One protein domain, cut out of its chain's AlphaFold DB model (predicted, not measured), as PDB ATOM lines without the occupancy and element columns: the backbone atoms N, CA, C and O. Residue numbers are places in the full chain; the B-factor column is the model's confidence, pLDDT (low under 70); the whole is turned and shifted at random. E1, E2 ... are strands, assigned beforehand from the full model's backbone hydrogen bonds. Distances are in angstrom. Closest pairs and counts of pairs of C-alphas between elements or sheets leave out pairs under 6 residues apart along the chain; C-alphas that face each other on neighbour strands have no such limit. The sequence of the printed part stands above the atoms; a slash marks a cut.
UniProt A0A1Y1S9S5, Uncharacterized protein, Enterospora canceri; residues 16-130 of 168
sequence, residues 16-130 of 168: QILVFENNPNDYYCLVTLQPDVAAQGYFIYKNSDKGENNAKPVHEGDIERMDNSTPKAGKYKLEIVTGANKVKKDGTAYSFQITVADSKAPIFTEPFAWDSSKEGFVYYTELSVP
ATOM      1  N   GLN A  16     397.353  86.468  78.701       80.38
ATOM      2  CA  GLN A  16     397.101  85.249  77.944       80.38
ATOM      3  C   GLN A  16     396.781  85.573  76.485       80.38
ATOM      4  O   GLN A  16     395.999  86.476  76.194       80.38
ATOM      5  N   ILE A  17     397.360  84.809  75.565       82.44
ATOM      6  CA  ILE A  17     397.057  84.888  74.131       82.44
ATOM      7  C   ILE A  17     396.635  83.497  73.681       82.44
ATOM      8  O   ILE A  17     397.407  82.557  73.872       82.44
ATOM      9  N   LEU A  18     395.444  83.373  73.089       86.38
ATOM     10  CA  LEU A  18     394.942  82.115  72.540       86.38
ATOM     11  C   LEU A  18     395.112  82.070  71.018       86.38
ATOM     12  O   LEU A  18     394.832  83.032  70.302       86.38
ATOM     13  N   VAL A  19     395.537  80.924  70.505       86.56
ATOM     14  CA  VAL A  19     395.558  80.642  69.069       86.56
ATOM     15  C   VAL A  19     394.918  79.282  68.861       86.56
ATOM     16  O   VAL A  19     395.399  78.282  69.383       86.56
ATOM     17  N   PHE A  20     393.809  79.245  68.130       87.62
ATOM     18  CA  PHE A  20     393.113  77.997  67.837       87.62
ATOM     19  C   PHE A  20     393.752  77.330  66.623       87.62
ATOM     20  O   PHE A  20     393.816  77.917  65.542       87.62
ATOM     21  N   GLU A  21     394.217  76.100  66.809       85.44
ATOM     22  CA  GLU A  21     394.700  75.247  65.734       85.44
ATOM     23  C   GLU A  21     393.639  74.214  65.391       85.44
ATOM     24  O   GLU A  21     393.052  73.562  66.262       85.44
ATOM     25  N   ASN A  22     393.399  74.078  64.092       74.00
ATOM     26  CA  ASN A  22     392.341  73.245  63.569       74.00
ATOM     27  C   ASN A  22     392.941  72.150  62.688       74.00
ATOM     28  O   ASN A  22     393.287  72.404  61.533       74.00
ATOM     29  N   ASN A  23     393.089  70.947  63.242       78.44
ATOM     30  CA  ASN A  23     393.381  69.760  62.455       78.44
ATOM     31  C   ASN A  23     392.068  69.011  62.174       78.44
ATOM     32  O   ASN A  23     391.153  69.048  62.993       78.44
ATOM     33  N   PRO A  24     391.954  68.282  61.047       71.19
ATOM     34  CA  PRO A  24     390.702  67.634  60.638       71.19
ATOM     35  C   PRO A  24     390.084  66.711  61.698       71.19
ATOM     36  O   PRO A  24     388.867  66.541  61.734       71.19
ATOM     37  N   ASN A  25     390.924  66.132  62.561       74.06
ATOM     38  CA  ASN A  25     390.513  65.192  63.599       74.06
ATOM     39  C   ASN A  25     390.735  65.713  65.024       74.06
ATOM     40  O   ASN A  25     390.117  65.183  65.943       74.06
ATOM     41  N   ASP A  26     391.544  66.763  65.200       84.75
ATOM     42  CA  ASP A  26     391.997  67.224  66.511       84.75
ATOM     43  C   ASP A  26     391.929  68.751  66.607       84.75
ATOM     44  O   ASP A  26     392.413  69.477  65.736       84.75
ATOM     45  N   TYR A  27     391.348  69.247  67.695       89.56
ATOM     46  CA  TYR A  27     391.187  70.676  67.939       89.56
ATOM     47  C   TYR A  27     392.064  71.079  69.110       89.56
ATOM     48  O   TYR A  27     391.935  70.520  70.200       89.56
ATOM     49  N   TYR A  28     392.926  72.070  68.905       91.06
ATOM     50  CA  TYR A  28     393.824  72.546  69.946       91.06
ATOM     51  C   TYR A  28     393.722  74.055  70.123       91.06
ATOM     52  O   TYR A  28     393.376  74.801  69.208       91.06
ATOM     53  N   CYS A  29     394.059  74.507  71.320       90.62
ATOM     54  CA  CYS A  29     394.301  75.899  71.626       90.62
ATOM     55  C   CYS A  29     395.728  76.033  72.146       90.62
ATOM     56  O   CYS A  29     396.107  75.391  73.125       90.62
ATOM     57  N   LEU A  30     396.527  76.859  71.486       90.69
ATOM     58  CA  LEU A  30     397.814  77.280  71.999       90.69
ATOM     59  C   LEU A  30     397.589  78.491  72.893       90.69
ATOM     60  O   LEU A  30     397.121  79.525  72.417       90.69
ATOM     61  N   VAL A  31     397.942  78.378  74.169       89.56
ATOM     62  CA  VAL A  31     397.969  79.520  75.083       89.56
ATOM     63  C   VAL A  31     399.404  79.958  75.318       89.56
ATOM     64  O   VAL A  31     400.301  79.148  75.556       89.56
ATOM     65  N   THR A  32     399.628  81.263  75.263       89.44
ATOM     66  CA  THR A  32     400.861  81.879  75.749       89.44
ATOM     67  C   THR A  32     400.555  82.599  77.050       89.44
ATOM     68  O   THR A  32     399.692  83.467  77.041       89.44
ATOM     69  N   LEU A  33     401.251  82.252  78.133       86.50
ATOM     70  CA  LEU A  33     401.163  82.917  79.432       86.50
ATOM     71  C   LEU A  33     402.386  83.811  79.639       86.50
ATOM     72  O   LEU A  33     403.527  83.364  79.469       86.50
ATOM     73  N   GLN A  34     402.150  85.068  80.010       86.75
ATOM     74  CA  GLN A  34     403.199  86.033  80.321       86.75
ATOM     75  C   GLN A  34     402.908  86.714  81.668       86.75
ATOM     76  O   GLN A  34     401.849  87.313  81.802       86.75
ATOM     77  N   PRO A  35     403.826  86.690  82.653       82.44
ATOM     78  CA  PRO A  35     405.164  86.083  82.615       82.44
ATOM     79  C   PRO A  35     405.132  84.546  82.514       82.44
ATOM     80  O   PRO A  35     404.077  83.940  82.679       82.44
ATOM     81  N   ASP A  36     406.280  83.919  82.220       85.06
ATOM     82  CA  ASP A  36     406.413  82.453  82.179       85.06
ATOM     83  C   ASP A  36     406.083  81.840  83.547       85.06
ATOM     84  O   ASP A  36     406.899  81.847  84.469       85.06
ATOM     85  N   VAL A  37     404.856  81.343  83.668       84.38
ATOM     86  CA  VAL A  37     404.334  80.671  84.854       84.38
ATOM     87  C   VAL A  37     404.048  79.218  84.521       84.38
ATOM     88  O   VAL A  37     403.528  78.912  83.445       84.38
ATOM     89  N   ALA A  38     404.380  78.314  85.443       85.19
ATOM     90  CA  ALA A  38     404.125  76.889  85.275       85.19
ATOM     91  C   ALA A  38     402.620  76.597  85.375       85.19
ATOM     92  O   ALA A  38     402.006  76.820  86.421       85.19
ATOM     93  N   ALA A  39     402.034  76.079  84.298       86.19
ATOM     94  CA  ALA A  39     400.665  75.577  84.288       86.19
ATOM     95  C   ALA A  39     400.654  74.065  84.566       86.19
ATOM     96  O   ALA A  39     401.504  73.335  84.062       86.19
ATOM     97  N   GLN A  40     399.712  73.607  85.391       87.00
ATOM     98  CA  GLN A  40     399.595  72.199  85.797       87.00
ATOM     99  C   GLN A  40     398.530  71.443  85.002       87.00
ATOM    100  O   GLN A  40     398.642  70.241  84.811       87.00
ATOM    101  N   GLY A  41     397.501  72.149  84.539       90.12
ATOM    102  CA  GLY A  41     396.385  71.560  83.816       90.12
ATOM    103  C   GLY A  41     395.332  72.605  83.490       90.12
ATOM    104  O   GLY A  41     395.459  73.782  83.861       90.12
ATOM    105  N   TYR A  42     394.287  72.170  82.798       92.44
ATOM    106  CA  TYR A  42     393.184  73.038  82.431       92.44
ATOM    107  C   TYR A  42     391.835  72.331  82.512       92.44
ATOM    108  O   TYR A  42     391.700  71.113  82.409       92.44
ATOM    109  N   PHE A  43     390.808  73.154  82.642       92.25
ATOM    110  CA  PHE A  43     389.417  72.749  82.590       92.25
ATOM    111  C   PHE A  43     388.701  73.569  81.528       92.25
ATOM    112  O   PHE A  43     389.042  74.726  81.295       92.25
ATOM    113  N   ILE A  44     387.679  72.995  80.905       92.62
ATOM    114  CA  ILE A  44     386.778  73.726  80.013       92.62
ATOM    115  C   ILE A  44     385.433  73.850  80.707       92.62
ATOM    116  O   ILE A  44     384.829  72.847  81.093       92.62
ATOM    117  N   TYR A  45     384.936  75.076  80.815       90.88
ATOM    118  CA  TYR A  45     383.609  75.370  81.340       90.88
ATOM    119  C   TYR A  45     382.717  75.883  80.228       90.88
ATOM    120  O   TYR A  45     383.152  76.616  79.343       90.88
ATOM    121  N   LYS A  46     381.442  75.498  80.278       88.94
ATOM    122  CA  LYS A  46     380.416  76.161  79.480       88.94
ATOM    123  C   LYS A  46     380.134  77.516  80.121       88.94
ATOM    124  O   LYS A  46     379.771  77.553  81.297       88.94
ATOM    125  N   ASN A  47     380.251  78.594  79.354       82.56
ATOM    126  CA  ASN A  47     379.899  79.910  79.866       82.56
ATOM    127  C   ASN A  47     378.384  80.001  80.053       82.56
ATOM    128  O   ASN A  47     377.599  79.600  79.192       82.56
ATOM    129  N   SER A  48     377.988  80.486  81.225       69.12
ATOM    130  CA  SER A  48     376.600  80.748  81.586       69.12
ATOM    131  C   SER A  48     376.396  82.253  81.667       69.12
ATOM    132  O   SER A  48     377.182  82.947  82.309       69.12
ATOM    133  N   ASP A  49     375.299  82.753  81.102       54.41
ATOM    134  CA  ASP A  49     374.930  84.175  81.158       54.41
ATOM    135  C   ASP A  49     374.663  84.680  82.594       54.41
ATOM    136  O   ASP A  49     374.441  85.869  82.811       54.41
ATOM    137  N   LYS A  50     374.652  83.789  83.600       47.41
ATOM    138  CA  LYS A  50     374.223  84.080  84.979       47.41
ATOM    139  C   LYS A  50     375.337  84.403  85.986       47.41
ATOM    140  O   LYS A  50     375.068  84.389  87.180       47.41
ATOM    141  N   GLY A  51     376.554  84.725  85.551       45.09
ATOM    142  CA  GLY A  51     377.562  85.380  86.408       45.09
ATOM    143  C   GLY A  51     378.177  84.551  87.550       45.09
ATOM    144  O   GLY A  51     379.120  85.017  88.176       45.09
ATOM    145  N   GLU A  52     377.725  83.318  87.793       46.88
ATOM    146  CA  GLU A  52     378.355  82.386  88.735       46.88
ATOM    147  C   GLU A  52     378.681  81.060  88.036       46.88
ATOM    148  O   GLU A  52     377.800  80.248  87.738       46.88
ATOM    149  N   ASN A  53     379.971  80.817  87.789       52.12
ATOM    150  CA  ASN A  53     380.489  79.560  87.241       52.12
ATOM    151  C   ASN A  53     380.601  78.473  88.332       52.12
ATOM    152  O   ASN A  53     381.647  77.868  88.522       52.12
ATOM    153  N   ASN A  54     379.491  78.157  89.009       53.81
ATOM    154  CA  ASN A  54     379.357  76.930  89.818       53.81
ATOM    155  C   ASN A  54     379.127  75.676  88.938       53.81
ATOM    156  O   ASN A  54     378.682  74.627  89.412       53.81
ATOM    157  N   ALA A  55     379.358  75.789  87.628       67.31
ATOM    158  CA  ALA A  55     379.155  74.718  86.667       67.31
ATOM    159  C   ALA A  55     380.260  73.663  86.799       67.31
ATOM    160  O   ALA A  55     381.419  73.994  87.010       67.31
ATOM    161  N   LYS A  56     379.915  72.381  86.638       82.19
ATOM    162  CA  LYS A  56     380.927  71.326  86.490       82.19
ATOM    163  C   LYS A  56     381.698  71.542  85.179       82.19
ATOM    164  O   LYS A  56     381.062  71.902  84.182       82.19
ATOM    165  N   PRO A  57     383.017  71.295  85.151       87.69
ATOM    166  CA  PRO A  57     383.771  71.361  83.908       87.69
ATOM    167  C   PRO A  57     383.224  70.326  82.919       87.69
ATOM    168  O   PRO A  57     382.899  69.196  83.289       87.69
ATOM    169  N   VAL A  58     383.104  70.711  81.649       91.50
ATOM    170  CA  VAL A  58     382.725  69.783  80.569       91.50
ATOM    171  C   VAL A  58     383.910  68.912  80.153       91.50
ATOM    172  O   VAL A  58     383.738  67.817  79.616       91.50
ATOM    173  N   HIS A  59     385.127  69.379  80.423       92.31
ATOM    174  CA  HIS A  59     386.359  68.660  80.161       92.31
ATOM    175  C   HIS A  59     387.451  69.097  81.143       92.31
ATOM    176  O   HIS A  59     387.464  70.242  81.589       92.31
ATOM    177  N   GLU A  60     388.334  68.163  81.455       92.12
ATOM    178  CA  GLU A  60     389.550  68.323  82.244       92.12
ATOM    179  C   GLU A  60     390.655  67.655  81.433       92.12
ATOM    180  O   GLU A  60     390.427  66.567  80.889       92.12
ATOM    181  N   GLY A  61     391.793  68.331  81.319       89.44
ATOM    182  CA  GLY A  61     392.923  67.864  80.534       89.44
ATOM    183  C   GLY A  61     394.251  68.333  81.112       89.44
ATOM    184  O   GLY A  61     394.341  69.369  81.784       89.44
ATOM    185  N   ASP A  62     395.284  67.551  80.826       88.88
ATOM    186  CA  ASP A  62     396.663  67.895  81.141       88.88
ATOM    187  C   ASP A  62     397.192  68.902  80.123       88.88
ATOM    188  O   ASP A  62     396.841  68.866  78.942       88.88
ATOM    189  N   ILE A  63     398.042  69.818  80.578       86.81
ATOM    190  CA  ILE A  63     398.608  70.851  79.718       86.81
ATOM    191  C   ILE A  63     400.021  70.465  79.280       86.81
ATOM    192  O   ILE A  63     400.884  70.165  80.104       86.81
ATOM    193  N   GLU A  64     400.276  70.492  77.975       86.62
ATOM    194  CA  GLU A  64     401.603  70.207  77.435       86.62
ATOM    195  C   GLU A  64     402.362  71.520  77.242       86.62
ATOM    196  O   GLU A  64     401.927  72.402  76.495       86.62
ATOM    197  N   ARG A  65     403.503  71.677  77.924       86.81
ATOM    198  CA  ARG A  65     404.401  72.814  77.693       86.81
ATOM    199  C   ARG A  65     405.139  72.601  76.378       86.81
ATOM    200  O   ARG A  65     405.826  71.601  76.208       86.81
ATOM    201  N   MET A  66     405.039  73.572  75.480       86.88
ATOM    202  CA  MET A  66     405.798  73.573  74.236       86.88
ATOM    203  C   MET A  66     407.166  74.214  74.460       86.88
ATOM    204  O   MET A  66     407.280  75.223  75.168       86.88
ATOM    205  N   ASP A  67     408.196  73.667  73.814       78.50
ATOM    206  CA  ASP A  67     409.519  74.283  73.785       78.50
ATOM    207  C   ASP A  67     409.412  75.686  73.179       78.50
ATOM    208  O   ASP A  67     409.031  75.868  72.020       78.50
ATOM    209  N   ASN A  68     409.717  76.705  73.983       66.19
ATOM    210  CA  ASN A  68     409.644  78.093  73.556       66.19
ATOM    211  C   ASN A  68     411.053  78.682  73.474       66.19
ATOM    212  O   ASN A  68     411.829  78.604  74.422       66.19
ATOM    213  N   SER A  69     411.365  79.345  72.361       57.59
ATOM    214  CA  SER A  69     412.611  80.103  72.198       57.59
ATOM    215  C   SER A  69     412.637  81.393  73.030       57.59
ATOM    216  O   SER A  69     413.674  82.044  73.131       57.59
ATOM    217  N   THR A  70     411.494  81.793  73.600       62.62
ATOM    218  CA  THR A  70     411.333  83.061  74.317       62.62
ATOM    219  C   THR A  70     411.327  82.831  75.833       62.62
ATOM    220  O   THR A  70     410.320  82.371  76.367       62.62
ATOM    221  N   PRO A  71     412.379  83.230  76.571       66.25
ATOM    222  CA  PRO A  71     412.533  82.931  78.002       66.25
ATOM    223  C   PRO A  71     411.585  83.711  78.931       66.25
ATOM    224  O   PRO A  71     411.703  83.617  80.147       66.25
ATOM    225  N   LYS A  72     410.682  84.534  78.383       75.69
ATOM    226  CA  LYS A  72     409.776  85.405  79.152       75.69
ATOM    227  C   LYS A  72     408.309  84.970  79.120       75.69
ATOM    228  O   LYS A  72     407.508  85.574  79.830       75.69
ATOM    229  N   ALA A  73     407.958  83.977  78.304       82.81
ATOM    230  CA  ALA A  73     406.583  83.518  78.151       82.81
ATOM    231  C   ALA A  73     406.526  81.990  78.055       82.81
ATOM    232  O   ALA A  73     407.316  81.379  77.331       82.81
ATOM    233  N   GLY A  74     405.569  81.385  78.752       85.25
ATOM    234  CA  GLY A  74     405.294  79.954  78.676       85.25
ATOM    235  C   GLY A  74     404.281  79.687  77.570       85.25
ATOM    236  O   GLY A  74     403.210  80.290  77.571       85.25
ATOM    237  N   LYS A  75     404.609  78.814  76.615       89.25
ATOM    238  CA  LYS A  75     403.661  78.355  75.592       89.25
ATOM    239  C   LYS A  75     403.165  76.969  75.938       89.25
ATOM    240  O   LYS A  75     403.958  76.099  76.290       89.25
ATOM    241  N   TYR A  76     401.868  76.774  75.787       90.12
ATOM    242  CA  TYR A  76     401.205  75.549  76.175       90.12
ATOM    243  C   TYR A  76     400.146  75.149  75.157       90.12
ATOM    244  O   TYR A  76     399.486  76.011  74.578       90.12
ATOM    245  N   LYS A  77     399.965  73.845  74.975       91.44
ATOM    246  CA  LYS A  77     398.954  73.258  74.098       91.44
ATOM    247  C   LYS A  77     397.822  72.658  74.934       91.44
ATOM    248  O   LYS A  77     398.072  71.861  75.834       91.44
ATOM    249  N   LEU A  78     396.590  73.068  74.636       92.06
ATOM    250  CA  LEU A  78     395.357  72.617  75.281       92.06
ATOM    251  C   LEU A  78     394.494  71.898  74.251       92.06
ATOM    252  O   LEU A  78     394.251  72.427  73.168       92.06
ATOM    253  N   GLU A  79     393.992  70.717  74.581       92.69
ATOM    254  CA  GLU A  79     393.105  69.947  73.713       92.69
ATOM    255  C   GLU A  79     391.630  70.333  73.909       92.69
ATOM    256  O   GLU A  79     391.121  70.470  75.026       92.69
ATOM    257  N   ILE A  80     390.909  70.479  72.799       92.00
ATOM    258  CA  ILE A  80     389.468  70.722  72.776       92.00
ATOM    259  C   ILE A  80     388.766  69.439  72.336       92.00
ATOM    260  O   ILE A  80     388.463  69.222  71.162       92.00
ATOM    261  N   VAL A  81     388.458  68.584  73.308       91.31
ATOM    262  CA  VAL A  81     387.736  67.336  73.042       91.31
ATOM    263  C   VAL A  81     386.267  67.626  72.734       91.31
ATOM    264  O   VAL A  81     385.535  68.192  73.555       91.31
ATOM    265  N   THR A  82     385.810  67.184  71.561       90.06
ATOM    266  CA  THR A  82     384.417  67.360  71.122       90.06
ATOM    267  C   THR A  82     383.575  66.104  71.340       90.06
ATOM    268  O   THR A  82     384.070  64.984  71.254       90.06
ATOM    269  N   GLY A  83     382.288  66.267  71.658       85.81
ATOM    270  CA  GLY A  83     381.383  65.137  71.899       85.81
ATOM    271  C   GLY A  83     380.080  65.529  72.597       85.81
ATOM    272  O   GLY A  83     379.926  66.655  73.061       85.81
ATOM    273  N   ALA A  84     379.136  64.586  72.706       81.44
ATOM    274  CA  ALA A  84     377.786  64.855  73.228       81.44
ATOM    275  C   ALA A  84     377.777  65.460  74.648       81.44
ATOM    276  O   ALA A  84     376.986  66.361  74.931       81.44
ATOM    277  N   ASN A  85     378.694  64.995  75.504       84.12
ATOM    278  CA  ASN A  85     378.868  65.442  76.892       84.12
ATOM    279  C   ASN A  85     380.143  66.282  77.096       84.12
ATOM    280  O   ASN A  85     380.593  66.445  78.228       84.12
ATOM    281  N   LYS A  86     380.754  66.758  76.007       89.88
ATOM    282  CA  LYS A  86     381.993  67.547  76.004       89.88
ATOM    283  C   LYS A  86     381.729  68.898  75.328       89.88
ATOM    284  O   LYS A  86     380.621  69.436  75.420       89.88
ATOM    285  N   VAL A  87     382.734  69.461  74.663       90.19
ATOM    286  CA  VAL A  87     382.570  70.669  73.854       90.19
ATOM    287  C   VAL A  87     381.726  70.332  72.625       90.19
ATOM    288  O   VAL A  87     381.975  69.349  71.922       90.19
ATOM    289  N   LYS A  88     380.686  71.130  72.379       90.50
ATOM    290  CA  LYS A  88     379.754  70.928  71.270       90.50
ATOM    291  C   LYS A  88     380.122  71.810  70.087       90.50
ATOM    292  O   LYS A  88     380.547  72.951  70.248       90.50
ATOM    293  N   LYS A  89     379.876  71.288  68.885       89.81
ATOM    294  CA  LYS A  89     380.043  72.001  67.611       89.81
ATOM    295  C   LYS A  89     378.763  72.757  67.216       89.81
ATOM    296  O   LYS A  89     378.282  72.632  66.095       89.81
ATOM    297  N   ASP A  90     378.152  73.472  68.165       85.38
ATOM    298  CA  ASP A  90     376.835  74.123  68.008       85.38
ATOM    299  C   ASP A  90     376.848  75.647  68.241       85.38
ATOM    300  O   ASP A  90     375.794  76.285  68.229       85.38
ATOM    301  N   GLY A  91     378.035  76.237  68.417       84.31
ATOM    302  CA  GLY A  91     378.211  77.662  68.711       84.31
ATOM    303  C   GLY A  91     378.018  78.024  70.187       84.31
ATOM    304  O   GLY A  91     378.012  79.205  70.525       84.31
ATOM    305  N   THR A  92     377.865  77.036  71.078       87.50
ATOM    306  CA  THR A  92     377.895  77.271  72.528       87.50
ATOM    307  C   THR A  92     379.228  77.901  72.944       87.50
ATOM    308  O   THR A  92     380.284  77.443  72.514       87.50
ATOM    309  N   ALA A  93     379.170  78.917  73.811       89.31
ATOM    310  CA  ALA A  93     380.344  79.563  74.392       89.31
ATOM    311  C   ALA A  93     380.975  78.723  75.512       89.31
ATOM    312  O   ALA A  93     380.289  78.259  76.431       89.31
ATOM    313  N   TYR A  94     382.295  78.595  75.466       91.06
ATOM    314  CA  TYR A  94     383.124  77.921  76.456       91.06
ATOM    315  C   TYR A  94     384.301  78.812  76.852       91.06
ATOM    316  O   TYR A  94     384.692  79.680  76.085       91.06
ATOM    317  N   SER A  95     384.886  78.587  78.021       91.44
ATOM    318  CA  SER A  95     386.143  79.215  78.441       91.44
ATOM    319  C   SER A  95     387.053  78.162  79.056       91.44
ATOM    320  O   SER A  95     386.575  77.210  79.684       91.44
ATOM    321  N   PHE A  96     388.362  78.341  78.901       91.25
ATOM    322  CA  PHE A  96     389.328  77.568  79.661       91.25
ATOM    323  C   PHE A  96     389.498  78.173  81.051       91.25
ATOM    324  O   PHE A  96     389.434  79.388  81.235       91.25
ATOM    325  N   GLN A  97     389.754  77.311  82.021       91.19
ATOM    326  CA  GLN A  97     390.289  77.663  83.321       91.19
ATOM    327  C   GLN A  97     391.647  76.979  83.451       91.19
ATOM    328  O   GLN A  97     391.716  75.751  83.445       91.19
ATOM    329  N   ILE A  98     392.715  77.758  83.565       89.69
ATOM    330  CA  ILE A  98     394.087  77.263  83.663       89.69
ATOM    331  C   ILE A  98     394.519  77.295  85.128       89.69
ATOM    332  O   ILE A  98     394.395  78.320  85.808       89.69
ATOM    333  N   THR A  99     395.043  76.169  85.606       88.69
ATOM    334  CA  THR A  99     395.612  76.044  86.951       88.69
ATOM    335  C   THR A  99     397.105  76.327  86.893       88.69
ATOM    336  O   THR A  99     397.852  75.619  86.216       88.69
ATOM    337  N   VAL A 100     397.549  77.353  87.615       85.50
ATOM    338  CA  VAL A 100     398.954  77.782  87.669       85.50
ATOM    339  C   VAL A 100     399.546  77.398  89.021       85.50
ATOM    340  O   VAL A 100     398.913  77.625  90.048       85.50
ATOM    341  N   ALA A 101     400.757  76.836  89.028       78.00
ATOM    342  CA  ALA A 101     401.373  76.243  90.218       78.00
ATOM    343  C   ALA A 101     401.531  77.216  91.403       78.00
ATOM    344  O   ALA A 101     401.341  76.819  92.550       78.00
ATOM    345  N   ASP A 102     401.820  78.488  91.118       72.38
ATOM    346  CA  ASP A 102     402.119  79.507  92.132       72.38
ATOM    347  C   ASP A 102     400.955  80.482  92.394       72.38
ATOM    348  O   ASP A 102     401.085  81.420  93.183       72.38
ATOM    349  N   SER A 103     399.796  80.276  91.754       72.00
ATOM    350  CA  SER A 103     398.615  81.129  91.925       72.00
ATOM    351  C   SER A 103     397.492  80.384  92.634       72.00
ATOM    352  O   SER A 103     397.064  79.313  92.217       72.00
ATOM    353  N   LYS A 104     396.937  81.003  93.682       65.69
ATOM    354  CA  LYS A 104     395.713  80.508  94.336       65.69
ATOM    355  C   LYS A 104     394.451  80.782  93.517       65.69
ATOM    356  O   LYS A 104     393.427  80.156  93.770       65.69
ATOM    357  N   ALA A 105     394.509  81.734  92.586       74.44
ATOM    358  CA  ALA A 105     393.391  82.075  91.723       74.44
ATOM    359  C   ALA A 105     393.585  81.408  90.352       74.44
ATOM    360  O   ALA A 105     394.632  81.623  89.729       74.44
ATOM    361  N   PRO A 106     392.616  80.610  89.877       77.44
ATOM    362  CA  PRO A 106     392.665  80.084  88.525       77.44
ATOM    363  C   PRO A 106     392.525  81.215  87.500       77.44
ATOM    364  O   PRO A 106     391.856  82.219  87.755       77.44
ATOM    365  N   ILE A 107     393.138  81.039  86.330       84.44
ATOM    366  CA  ILE A 107     393.075  82.015  85.236       84.44
ATOM    367  C   ILE A 107     391.989  81.576  84.263       84.44
ATOM    368  O   ILE A 107     392.058  80.475  83.721       84.44
ATOM    369  N   PHE A 108     390.992  82.429  84.036       86.56
ATOM    370  CA  PHE A 108     389.967  82.182  83.026       86.56
ATOM    371  C   PHE A 108     390.339  82.832  81.700       86.56
ATOM    372  O   PHE A 108     390.732  84.001  81.652       86.56
ATOM    373  N   THR A 109     390.162  82.078  80.618       86.81
ATOM    374  CA  THR A 109     390.391  82.588  79.275       86.81
ATOM    375  C   THR A 109     389.194  83.325  78.705       86.81
ATOM    376  O   THR A 109     388.047  83.116  79.121       86.81
ATOM    377  N   GLU A 110     389.456  84.131  77.676       86.31
ATOM    378  CA  GLU A 110     388.394  84.657  76.829       86.31
ATOM    379  C   GLU A 110     387.496  83.524  76.299       86.31
ATOM    380  O   GLU A 110     387.979  82.405  76.065       86.31
ATOM    381  N   PRO A 111     386.187  83.788  76.135       89.44
ATOM    382  CA  PRO A 111     385.263  82.801  75.611       89.44
ATOM    383  C   PRO A 111     385.582  82.415  74.165       89.44
ATOM    384  O   PRO A 111     385.887  83.266  73.330       89.44
ATOM    385  N   PHE A 112     385.402  81.142  73.848       91.12
ATOM    386  CA  PHE A 112     385.537  80.573  72.515       91.12
ATOM    387  C   PHE A 112     384.330  79.705  72.172       91.12
ATOM    388  O   PHE A 112     383.587  79.259  73.050       91.12
ATOM    389  N   ALA A 113     384.115  79.469  70.886       91.75
ATOM    390  CA  ALA A 113     383.007  78.657  70.406       91.75
ATOM    391  C   ALA A 113     383.267  78.136  68.991       91.75
ATOM    392  O   ALA A 113     384.208  78.545  68.313       91.75
ATOM    393  N   TRP A 114     382.433  77.187  68.571       90.81
ATOM    394  CA  TRP A 114     382.503  76.593  67.242       90.81
ATOM    395  C   TRP A 114     381.904  77.514  66.176       90.81
ATOM    396  O   TRP A 114     380.731  77.880  66.265       90.81
ATOM    397  N   ASP A 115     382.681  77.803  65.135       88.75
ATOM    398  CA  ASP A 115     382.234  78.453  63.909       88.75
ATOM    399  C   ASP A 115     382.041  77.404  62.809       88.75
ATOM    400  O   ASP A 115     382.993  76.845  62.263       88.75
ATOM    401  N   SER A 116     380.781  77.150  62.450       85.88
ATOM    402  CA  SER A 116     380.439  76.213  61.378       85.88
ATOM    403  C   SER A 116     380.877  76.678  59.990       85.88
ATOM    404  O   SER A 116     380.976  75.846  59.099       85.88
ATOM    405  N   SER A 117     381.112  77.978  59.780       84.25
ATOM    406  CA  SER A 117     381.557  78.510  58.484       84.25
ATOM    407  C   SER A 117     383.050  78.290  58.235       84.25
ATOM    408  O   SER A 117     383.460  78.098  57.093       84.25
ATOM    409  N   LYS A 118     383.848  78.279  59.308       83.81
ATOM    410  CA  LYS A 118     385.295  78.011  59.289       83.81
ATOM    411  C   LYS A 118     385.645  76.568  59.672       83.81
ATOM    412  O   LYS A 118     386.822  76.226  59.728       83.81
ATOM    413  N   GLU A 119     384.629  75.760  59.981       87.94
ATOM    414  CA  GLU A 119     384.742  74.397  60.511       87.94
ATOM    415  C   GLU A 119     385.742  74.278  61.675       87.94
ATOM    416  O   GLU A 119     386.508  73.317  61.748       87.94
ATOM    417  N   GLY A 120     385.754  75.254  62.591       89.25
ATOM    418  CA  GLY A 120     386.768  75.350  63.645       89.25
ATOM    419  C   GLY A 120     386.345  76.159  64.865       89.25
ATOM    420  O   GLY A 120     385.293  76.795  64.877       89.25
ATOM    421  N   PHE A 121     387.179  76.137  65.907       90.50
ATOM    422  CA  PHE A 121     386.993  76.983  67.086       90.50
ATOM    423  C   PHE A 121     387.604  78.365  66.874       90.50
ATOM    424  O   PHE A 121     388.698  78.494  66.329       90.50
ATOM    425  N   VAL A 122     386.886  79.389  67.320       90.38
ATOM    426  CA  VAL A 122     387.300  80.794  67.260       90.38
ATOM    427  C   VAL A 122     386.927  81.505  68.554       90.38
ATOM    428  O   VAL A 122     386.139  80.992  69.358       90.38
ATOM    429  N   TYR A 123     387.456  82.712  68.739       88.62
ATOM    430  CA  TYR A 123     386.993  83.609  69.790       88.62
ATOM    431  C   TYR A 123     385.489  83.862  69.654       88.62
ATOM    432  O   TYR A 123     384.980  84.143  68.570       88.62
ATOM    433  N   TYR A 124     384.760  83.794  70.767       85.12
ATOM    434  CA  TYR A 124     383.310  83.997  70.765       85.12
ATOM    435  C   TYR A 124     382.925  85.401  70.276       85.12
ATOM    436  O   TYR A 124     381.875  85.581  69.671       85.12
ATOM    437  N   THR A 125     383.790  86.393  70.500       81.88
ATOM    438  CA  THR A 125     383.631  87.771  70.013       81.88
ATOM    439  C   THR A 125     383.709  87.887  68.489       81.88
ATOM    440  O   THR A 125     383.147  88.824  67.929       81.88
ATOM    441  N   GLU A 126     384.365  86.941  67.810       80.81
ATOM    442  CA  GLU A 126     384.430  86.881  66.345       80.81
ATOM    443  C   GLU A 126     383.210  86.201  65.723       80.81
ATOM    444  O   GLU A 126     382.960  86.360  64.525       80.81
ATOM    445  N   LEU A 127     382.433  85.447  66.508       75.69
ATOM    446  CA  LEU A 127     381.195  84.865  66.015       75.69
ATOM    447  C   LEU A 127     380.174  85.973  65.799       75.69
ATOM    448  O   LEU A 127     379.607  86.537  66.735       75.69
ATOM    449  N   SER A 128     379.848  86.216  64.532       63.69
ATOM    450  CA  SER A 128     378.601  86.880  64.190       63.69
ATOM    451  C   SER A 128     377.460  85.939  64.579       63.69
ATOM    452  O   SER A 128     377.048  85.102  63.770       63.69
ATOM    453  N   VAL A 129     376.968  86.015  65.821       61.38
ATOM    454  CA  VAL A 129     375.745  85.300  66.203       61.38
ATOM    455  C   VAL A 129     374.676  85.758  65.218       61.38
ATOM    456  O   VAL A 129     374.347  86.950  65.194       61.38
ATOM    457  N   PRO A 130     374.158  84.868  64.356       60.78
ATOM    458  CA  PRO A 130     373.239  85.310  63.337       60.78
ATOM    459  C   PRO A 130     372.013  85.881  64.038       60.78
ATOM    460  O   PRO A 130     371.403  85.191  64.857       60.78
TER     461      PRO A 130
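AT A GLANCE: This is residues 16 to 130 of the 168 residues of an uncharacterized protein of Enterospora canceri (UniProt A0A1Y1S9S5). Two sheets lie face to face as a sandwich, E1 E2 E6 E5 on one side and E4 E3 E7 on the other, their strands crossed at 52 degrees. A small hairpin of E8 and E9 sits at one end, close to the end of E1 and the beginning of E7. The printed part has 115 residues with nine named strands, E1 to E9 in order, and no named helix; the class is all strand, with 51 residues, under half, in named elements. Each sheet is antiparallel throughout. The whole is compact, with a radius of gyration of the C-alphas of 14.0 A and spans of 41 by 32 by 23 A.

IN THESE COORDINATES: Find C-alpha 16 at (397.101, 85.249, 77.944); from there E1, residues 16 to 22, runs 19.3 A. Next come E2, residues 27 to 34, 23.1 A, and E3, residues 39 to 46, 20.8 A. E4 is residues 59 to 62, and it runs on into E5, residues 64 to 66, across a break of 1 residue at 53 degrees. E6, residues 74 to 79, covers 16.5 A. E7 begins at C-alpha 94, at (383.124, 77.921, 76.456), and reaches residue 100 after 19.4 A. E8 is residues 112 to 115, and E9, residues 120 to 123, ends at C-alpha 123, at (386.993, 83.609, 69.790).

HOW THE PARTS SIT: Start with the larger sheet, whose edge strands are E1 and E5; it is only just strongly twisted, its C-alphas up to 4.4 A off the best plane. In the hairpin E1 and E2, look at N 19 and O 30, 2.8 A apart. E2 and E6 have N 31 and O 76 at 2.9 A; the hairpin E5 and E6 has N 66 and O 75 at 2.9 A. In the other sheet, find N 97 and O 43 of E7 and E3 at 2.8 A, and N 44 and O 59 of the hairpin E3 and E4 at 2.8 A. Between the sheets, the closest C-alphas of E4 and E6 are those of Gly 61 and Glu 79, 7.1 A apart. The hairpin E8 and E9 has N 115 and O 120 at 2.8 A. Its closest C-alphas to E1 are Gly 120 and Asn 22, 6.0 A; to E7, Phe 112 and Tyr 94, 5.3 A.

THE WHOLE: The C-alphas of Pro 71 and Pro 130, the two farthest apart, are 42.0 A from each other. The printed part has no cut. The long links are E3 to E4, E6 to E7 and E7 to E8. Look for pLDDT under 70 at residues 48 to 55, 68 to 71, 104 and 128 to 130; the mean of the printed part is 82.5.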